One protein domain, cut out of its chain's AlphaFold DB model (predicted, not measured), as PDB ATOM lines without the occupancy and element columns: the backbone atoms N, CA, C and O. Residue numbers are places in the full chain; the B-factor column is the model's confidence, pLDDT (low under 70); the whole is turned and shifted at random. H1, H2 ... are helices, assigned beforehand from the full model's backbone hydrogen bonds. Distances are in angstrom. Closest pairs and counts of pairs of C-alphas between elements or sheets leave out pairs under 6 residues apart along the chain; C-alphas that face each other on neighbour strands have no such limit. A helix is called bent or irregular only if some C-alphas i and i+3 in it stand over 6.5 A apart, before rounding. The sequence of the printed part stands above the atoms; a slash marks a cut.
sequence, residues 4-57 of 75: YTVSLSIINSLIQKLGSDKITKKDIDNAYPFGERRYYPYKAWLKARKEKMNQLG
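AT A GLANCE: This is residues 4 to 57 of the 75 residues of an uncharacterized protein of Campylobacter iguaniorum (UniProt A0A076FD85). Two longer helices, H3 and H1, form a skewed V: H1 begins close to H3 near Ala 44, and from there the two run the same way while spreading apart toward their last residues. The short helix H2 lies next to this pair, near both of them, with the centres of the three helices making a triangle. The printed part has 54 residues with three named helices, in the order H1, H2, H3 along the chain, and no named strand; its class is all helix. The whole is compact, with a radius of gyration of the C-alphas of 10.5 A, and its outline is elongated, spanning 31 by 18 by 18 A.

HOW THE PARTS SIT: The longest helix, H3, holds residues 39 to 55. H1, residues 4 to 18, touches H3, with 14 pairs of C-alphas within 8 A. Their closest C-alphas are those of Tyr 4 and Ala 44, 4.8 A apart. The two helices run the same way at a steep tilt of 45 degrees, and their centres are 11.2 A apart. H2, residues 25 to 30, is close to H3 but not clearly touching it; their closest C-alphas are those of Ile 28 and Arg 49, 7.3 A apart. H2 and H3 run opposite ways at a shallow tilt of 30 degrees. H2 is also close to H1 but not clearly touching it, with the C-alphas of Ile 11 and Ile 28 the closest at 6.6 A. H1 and H2 run opposite ways at a steep tilt of 66 degrees. In H1 and H2 every O i to N i+4 pair is within hydrogen-bond range; in H3, 12 of 13 are.

IN THESE COORDINATES: H3 runs 25.4 A from C-alpha 39 at (22.865, -18.516, 52.488) to C-alpha 55 at (15.510, -7.951, 30.579). It is neither bent nor irregular, but only just: C-alphas 39 and 42 are 6.0 A apart. H1 has 15 residues and measures 21.0 A from first to last C-alpha, beginning with C-alpha 4 at (17.295, -8.240, 46.795). H2 has six residues, Lys 25 to Asn 30, and measures 8.9 A.

THE WHOLE: The two C-alphas farthest apart are those of Asp 21, between H1 and H2, and Tyr 39, the first residue of H3, at 31.3 A. The first and last printed C-alphas, those of Tyr 4 and Gly 57, are 20.3 A apart. The link from H1 to H2 has 6 residues and the link from H2 to H3 has 8; both are short. The printed part has no cut. The mean pLDDT of the printed part is 90.2, and no printed residue is under 70.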
ATOM      1  N   TYR A   4      17.823  -8.344  48.151       90.56
ATOM      2  CA  TYR A   4      17.295  -8.240  46.795       90.56
ATOM      3  C   TYR A   4      17.319  -6.794  46.281       90.56
ATOM      4  O   TYR A   4      17.850  -6.529  45.207       90.56
ATOM      5  N   THR A   5      16.817  -5.847  47.078       91.12
ATOM      6  CA  THR A   5      16.794  -4.417  46.732       91.12
ATOM      7  C   THR A   5      18.209  -3.864  46.544       91.12
ATOM      8  O   THR A   5      18.467  -3.144  45.582       91.12
ATOM      9  N   VAL A   6      19.145  -4.250  47.419       93.69
ATOM     10  CA  VAL A   6      20.561  -3.861  47.297       93.69
ATOM     11  C   VAL A   6      21.191  -4.474  46.042       93.69
ATOM     12  O   VAL A   6      21.873  -3.778  45.296       93.69
ATOM     13  N   SER A   7      20.904  -5.749  45.751       93.31
ATOM     14  CA  SER A   7      21.381  -6.420  44.532       93.31
ATOM     15  C   SER A   7      20.910  -5.702  43.267       93.31
ATOM     16  O   SER A   7      21.711  -5.445  42.373       93.31
ATOM     17  N   LEU A   8      19.625  -5.331  43.201       92.94
ATOM     18  CA  LEU A   8      19.070  -4.581  42.071       92.94
ATOM     19  C   LEU A   8      19.751  -3.223  41.894       92.94
ATOM     20  O   LEU A   8      20.084  -2.857  40.771       92.94
ATOM     21  N   SER A   9      19.985  -2.491  42.986       94.69
ATOM     22  CA  SER A   9      20.665  -1.193  42.940       94.69
ATOM     23  C   SER A   9      22.080  -1.310  42.362       94.69
ATOM     24  O   SER A   9      22.453  -0.534  41.481       94.69
ATOM     25  N   ILE A  10      22.835  -2.331  42.775       94.50
ATOM     26  CA  ILE A  10      24.194  -2.583  42.278       94.50
ATOM     27  C   ILE A  10      24.175  -2.954  40.799       94.50
ATOM     28  O   ILE A  10      24.924  -2.375  40.016       94.50
ATOM     29  N   ILE A  11      23.294  -3.874  40.398       93.12
ATOM     30  CA  ILE A  11      23.190  -4.308  39.000       93.12
ATOM     31  C   ILE A  11      22.770  -3.139  38.104       93.12
ATOM     32  O   ILE A  11      23.380  -2.926  37.063       93.12
ATOM     33  N   ASN A  12      21.786  -2.334  38.515       93.50
ATOM     34  CA  ASN A  12      21.360  -1.157  37.755       93.50
ATOM     35  C   ASN A  12      22.487  -0.124  37.627       93.50
ATOM     36  O   ASN A  12      22.693   0.418  36.545       93.50
ATOM     37  N   SER A  13      23.247   0.116  38.699       94.31
ATOM     38  CA  SER A  13      24.395   1.031  38.667       94.31
ATOM     39  C   SER A  13      25.491   0.521  37.726       94.31
ATOM     40  O   SER A  13      26.087   1.295  36.980       94.31
ATOM     41  N   LEU A  14      25.730  -0.794  37.713       93.31
ATOM     42  CA  LEU A  14      26.675  -1.441  36.806       93.31
ATOM     43  C   LEU A  14      26.230  -1.303  35.340       93.31
ATOM     44  O   LEU A  14      27.043  -0.943  34.492       93.31
ATOM     45  N   ILE A  15      24.940  -1.528  35.056       91.12
ATOM     46  CA  ILE A  15      24.345  -1.346  33.723       91.12
ATOM     47  C   ILE A  15      24.487   0.108  33.269       91.12
ATOM     48  O   ILE A  15      24.914   0.344  32.145       91.12
ATOM     49  N   GLN A  16      24.183   1.084  34.129       91.69
ATOM     50  CA  GLN A  16      24.332   2.506  33.794       91.69
ATOM     51  C   GLN A  16      25.791   2.884  33.513       91.69
ATOM     52  O   GLN A  16      26.059   3.668  32.609       91.69
ATOM     53  N   LYS A  17      26.743   2.307  34.258       92.88
ATOM     54  CA  LYS A  17      28.174   2.591  34.101       92.88
ATOM     55  C   LYS A  17      28.779   1.974  32.836       92.88
ATOM     56  O   LYS A  17      29.615   2.607  32.201       92.88
ATOM     57  N   LEU A  18      28.420   0.732  32.509       89.88
ATOM     58  CA  LEU A  18      28.997  -0.001  31.371       89.88
ATOM     59  C   LEU A  18      28.197   0.180  30.074       89.88
ATOM     60  O   LEU A  18      28.767   0.087  28.988       89.88
ATOM     61  N   GLY A  19      26.901   0.464  30.185       88.00
ATOM     62  CA  GLY A  19      25.934   0.431  29.092       88.00
ATOM     63  C   GLY A  19      25.276  -0.946  28.948       88.00
ATOM     64  O   GLY A  19      25.926  -1.983  29.108       88.00
ATOM     65  N   SER A  20      23.983  -0.955  28.615       83.19
ATOM     66  CA  SER A  20      23.167  -2.168  28.428       83.19
ATOM     67  C   SER A  20      23.708  -3.119  27.362       83.19
ATOM     68  O   SER A  20      23.564  -4.328  27.507       83.19
ATOM     69  N   ASP A  21      24.369  -2.589  26.333       81.19
ATOM     70  CA  ASP A  21      24.830  -3.376  25.179       81.19
ATOM     71  C   ASP A  21      26.230  -3.973  25.383       81.19
ATOM     72  O   ASP A  21      26.652  -4.870  24.654       81.19
ATOM     73  N   LYS A  22      26.976  -3.457  26.368       87.12
ATOM     74  CA  LYS A  22      28.368  -3.847  26.646       87.12
ATOM     75  C   LYS A  22      28.501  -4.718  27.887       87.12
ATOM     76  O   LYS A  22      29.496  -5.424  28.031       87.12
ATOM     77  N   ILE A  23      27.533  -4.645  28.797       89.94
ATOM     78  CA  ILE A  23      27.560  -5.412  30.036       89.94
ATOM     79  C   ILE A  23      27.418  -6.910  29.760       89.94
ATOM     80  O   ILE A  23      26.527  -7.364  29.044       89.94
ATOM     81  N   THR A  24      28.286  -7.706  30.373       89.38
ATOM     82  CA  THR A  24      28.257  -9.159  30.234       89.38
ATOM     83  C   THR A  24      27.745  -9.842  31.500       89.38
ATOM     84  O   THR A  24      27.752  -9.299  32.606       89.38
ATOM     85  N   LYS A  25      27.371 -11.120  31.359       88.25
ATOM     86  CA  LYS A  25      27.070 -12.017  32.489       88.25
ATOM     87  C   LYS A  25      28.181 -12.010  33.552       88.25
ATOM     88  O   LYS A  25      27.882 -12.110  34.741       88.25
ATOM     89  N   LYS A  26      29.442 -11.929  33.112       89.56
ATOM     90  CA  LYS A  26      30.630 -11.989  33.971       89.56
ATOM     91  C   LYS A  26      30.788 -10.712  34.793       89.56
ATOM     92  O   LYS A  26      31.123 -10.806  35.970       89.56
ATOM     93  N   ASP A  27      30.493  -9.554  34.207       92.31
ATOM     94  CA  ASP A  27      30.549  -8.271  34.916       92.31
ATOM     95  C   ASP A  27      29.553  -8.247  36.071       92.31
ATOM     96  O   ASP A  27      29.904  -7.861  37.186       92.31
ATOM     97  N   ILE A  28      28.339  -8.755  35.830       90.19
ATOM     98  CA  ILE A  28      27.343  -8.917  36.887       90.19
ATOM     99  C   ILE A  28      27.875  -9.893  37.944       90.19
ATOM    100  O   ILE A  28      27.956  -9.524  39.104       90.19
ATOM    101  N   ASP A  29      28.326 -11.097  37.582       90.19
ATOM    102  CA  ASP A  29      28.830 -12.082  38.562       90.19
ATOM    103  C   ASP A  29      29.986 -11.588  39.445       90.19
ATOM    104  O   ASP A  29      30.088 -11.994  40.609       90.19
ATOM    105  N   ASN A  30      30.842 -10.723  38.904       92.88
ATOM    106  CA  ASN A  30      31.956 -10.112  39.623       92.88
ATOM    107  C   ASN A  30      31.515  -8.989  40.572       92.88
ATOM    108  O   ASN A  30      32.213  -8.711  41.540       92.88
ATOM    109  N   ALA A  31      30.360  -8.366  40.329       94.38
ATOM    110  CA  ALA A  31      29.832  -7.276  41.145       94.38
ATOM    111  C   ALA A  31      29.129  -7.742  42.437       94.38
ATOM    112  O   ALA A  31      28.543  -6.920  43.140       94.38
ATOM    113  N   TYR A  32      29.155  -9.041  42.759       92.12
ATOM    114  CA  TYR A  32      28.544  -9.580  43.978       92.12
ATOM    115  C   TYR A  32      29.178  -8.975  45.251       92.12
ATOM    116  O   TYR A  32      30.363  -9.200  45.494       92.12
ATOM    117  N   PRO A  33      28.409  -8.269  46.105       92.06
ATOM    118  CA  PRO A  33      28.975  -7.484  47.210       92.06
ATOM    119  C   PRO A  33      28.985  -8.206  48.570       92.06
ATOM    120  O   PRO A  33      29.599  -7.720  49.513       92.06
ATOM    121  N   PHE A  34      28.261  -9.322  48.729       89.25
ATOM    122  CA  PHE A  34      27.919  -9.861  50.059       89.25
ATOM    123  C   PHE A  34      28.925 -10.899  50.588       89.25
ATOM    124  O   PHE A  34      28.585 -11.703  51.453       89.25
ATOM    125  N   GLY A  35      30.153 -10.902  50.064       87.00
ATOM    126  CA  GLY A  35      31.224 -11.791  50.514       87.00
ATOM    127  C   GLY A  35      31.015 -13.243  50.088       87.00
ATOM    128  O   GLY A  35      31.122 -13.571  48.905       87.00
ATOM    129  N   GLU A  36      30.741 -14.139  51.038       87.94
ATOM    130  CA  GLU A  36      30.564 -15.557  50.726       87.94
ATOM    131  C   GLU A  36      29.311 -15.806  49.872       87.94
ATOM    132  O   GLU A  36      28.224 -15.266  50.098       87.94
ATOM    133  N   ARG A  37      29.440 -16.701  48.887       87.25
ATOM    134  CA  ARG A  37      28.327 -17.169  48.046       87.25
ATOM    135  C   ARG A  37      27.516 -18.253  48.761       87.25
ATOM    136  O   ARG A  37      27.341 -19.357  48.250       87.25
ATOM    137  N   ARG A  38      27.066 -17.958  49.978       81.81
ATOM    138  CA  ARG A  38      26.313 -18.876  50.839       81.81
ATOM    139  C   ARG A  38      25.065 -18.181  51.390       81.81
ATOM    140  O   ARG A  38      24.980 -16.956  51.431       81.81
ATOM    141  N   TYR A  39      24.081 -18.978  51.804       86.38
ATOM    142  CA  TYR A  39      22.865 -18.516  52.488       86.38
ATOM    143  C   TYR A  39      21.951 -17.582  51.664       86.38
ATOM    144  O   TYR A  39      21.889 -17.633  50.433       86.38
ATOM    145  N   TYR A  40      21.138 -16.795  52.370       86.88
ATOM    146  CA  TYR A  40      20.073 -15.955  51.826       86.88
ATOM    147  C   TYR A  40      20.545 -14.806  50.903       86.88
ATOM    148  O   TYR A  40      19.897 -14.611  49.870       86.88
ATOM    149  N   PRO A  41      21.665 -14.092  51.167       90.81
ATOM    150  CA  PRO A  41      22.126 -12.994  50.303       90.81
ATOM    151  C   PRO A  41      22.437 -13.454  48.880       90.81
ATOM    152  O   PRO A  41      22.050 -12.809  47.906       90.81
ATOM    153  N   TYR A  42      23.057 -14.629  48.755       92.38
ATOM    154  CA  TYR A  42      23.382 -15.212  47.462       92.38
ATOM    155  C   TYR A  42      22.126 -15.594  46.668       92.38
ATOM    156  O   TYR A  42      22.033 -15.308  45.476       92.38
ATOM    157  N   LYS A  43      21.105 -16.165  47.325       91.94
ATOM    158  CA  LYS A  43      19.821 -16.472  46.668       91.94
ATOM    159  C   LYS A  43      19.118 -15.206  46.173       91.94
ATOM    160  O   LYS A  43      18.591 -15.194  45.061       91.94
ATOM    161  N   ALA A  44      19.134 -14.139  46.973       93.38
ATOM    162  CA  ALA A  44      18.564 -12.850  46.589       93.38
ATOM    163  C   ALA A  44      19.304 -12.229  45.390       93.38
ATOM    164  O   ALA A  44      18.660 -11.760  44.450       93.38
ATOM    165  N   TRP A  45      20.636 -12.306  45.384       93.62
ATOM    166  CA  TRP A  45      21.467 -11.877  44.263       93.62
ATOM    167  C   TRP A  45      21.151 -12.639  42.976       93.62
ATOM    168  O   TRP A  45      20.918 -12.029  41.936       93.62
ATOM    169  N   LEU A  46      21.088 -13.973  43.041       91.94
ATOM    170  CA  LEU A  46      20.760 -14.811  41.884       91.94
ATOM    171  C   LEU A  46      19.385 -14.474  41.300       91.94
ATOM    172  O   LEU A  46      19.237 -14.445  40.079       91.94
ATOM    173  N   LYS A  47      18.397 -14.179  42.155       92.00
ATOM    174  CA  LYS A  47      17.067 -13.736  41.719       92.00
ATOM    175  C   LYS A  47      17.143 -12.409  40.954       92.00
ATOM    176  O   LYS A  47      16.670 -12.349  39.823       92.00
ATOM    177  N   ALA A  48      17.771 -11.384  41.537       93.25
ATOM    178  CA  ALA A  48      17.902 -10.057  40.922       93.25
ATOM    179  C   ALA A  48      18.684 -10.113  39.602       93.25
ATOM    180  O   ALA A  48      18.285  -9.538  38.592       93.25
ATOM    181  N   ARG A  49      19.776 -10.880  39.594       92.56
ATOM    182  CA  ARG A  49      20.583 -11.146  38.410       92.56
ATOM    183  C   ARG A  49      19.766 -11.792  37.297       92.56
ATOM    184  O   ARG A  49      19.859 -11.337  36.164       92.56
ATOM    185  N   LYS A  50      19.001 -12.849  37.590       90.38
ATOM    186  CA  LYS A  50      18.182 -13.539  36.582       90.38
ATOM    187  C   LYS A  50      17.171 -12.580  35.955       90.38
ATOM    188  O   LYS A  50      17.077 -12.523  34.737       90.38
ATOM    189  N   GLU A  51      16.472 -11.798  36.775       90.50
ATOM    190  CA  GLU A  51      15.498 -10.806  36.303       90.50
ATOM    191  C   GLU A  51      16.143  -9.783  35.357       90.50
ATOM    192  O   GLU A  51      15.662  -9.574  34.244       90.50
ATOM    193  N   LYS A  52      17.289  -9.214  35.745       90.06
ATOM    194  CA  LYS A  52      17.993  -8.208  34.937       90.06
ATOM    195  C   LYS A  52      18.627  -8.783  33.677       90.06
ATOM    196  O   LYS A  52      18.562  -8.166  32.621       90.06
ATOM    197  N   MET A  53      19.213  -9.974  33.755       87.25
ATOM    198  CA  MET A  53      19.778 -10.631  32.577       87.25
ATOM    199  C   MET A  53      18.703 -11.025  31.563       87.25
ATOM    200  O   MET A  53      18.961 -10.930  30.368       87.25
ATOM    201  N   ASN A  54      17.512 -11.425  32.020       87.25
ATOM    202  CA  ASN A  54      16.375 -11.680  31.141       87.25
ATOM    203  C   ASN A  54      15.925 -10.391  30.432       87.25
ATOM    204  O   ASN A  54      15.713 -10.418  29.226       87.25
ATOM    205  N   GLN A  55      15.843  -9.266  31.156       85.44
ATOM    206  CA  GLN A  55      15.510  -7.951  30.579       85.44
ATOM    207  C   GLN A  55      16.517  -7.505  29.507       85.44
ATOM    208  O   GLN A  55      16.130  -6.905  28.513       85.44
ATOM    209  N   LEU A  56      17.803  -7.821  29.690       83.81
ATOM    210  CA  LEU A  56      18.870  -7.497  28.738       83.81
ATOM    211  C   LEU A  56      19.037  -8.539  27.614       83.81
ATOM    212  O   LEU A  56      19.933  -8.403  26.788       83.81
ATOM    213  N   GLY A  57      18.254  -9.624  27.605       84.06
ATOM    214  CA  GLY A  57      18.421 -10.715  26.637       84.06
ATOM    215  C   GLY A  57      19.732 -11.509  26.786       84.06
ATOM    216  O   GLY A  57      20.126 -12.237  25.879       84.06
TER     217      GLY A  57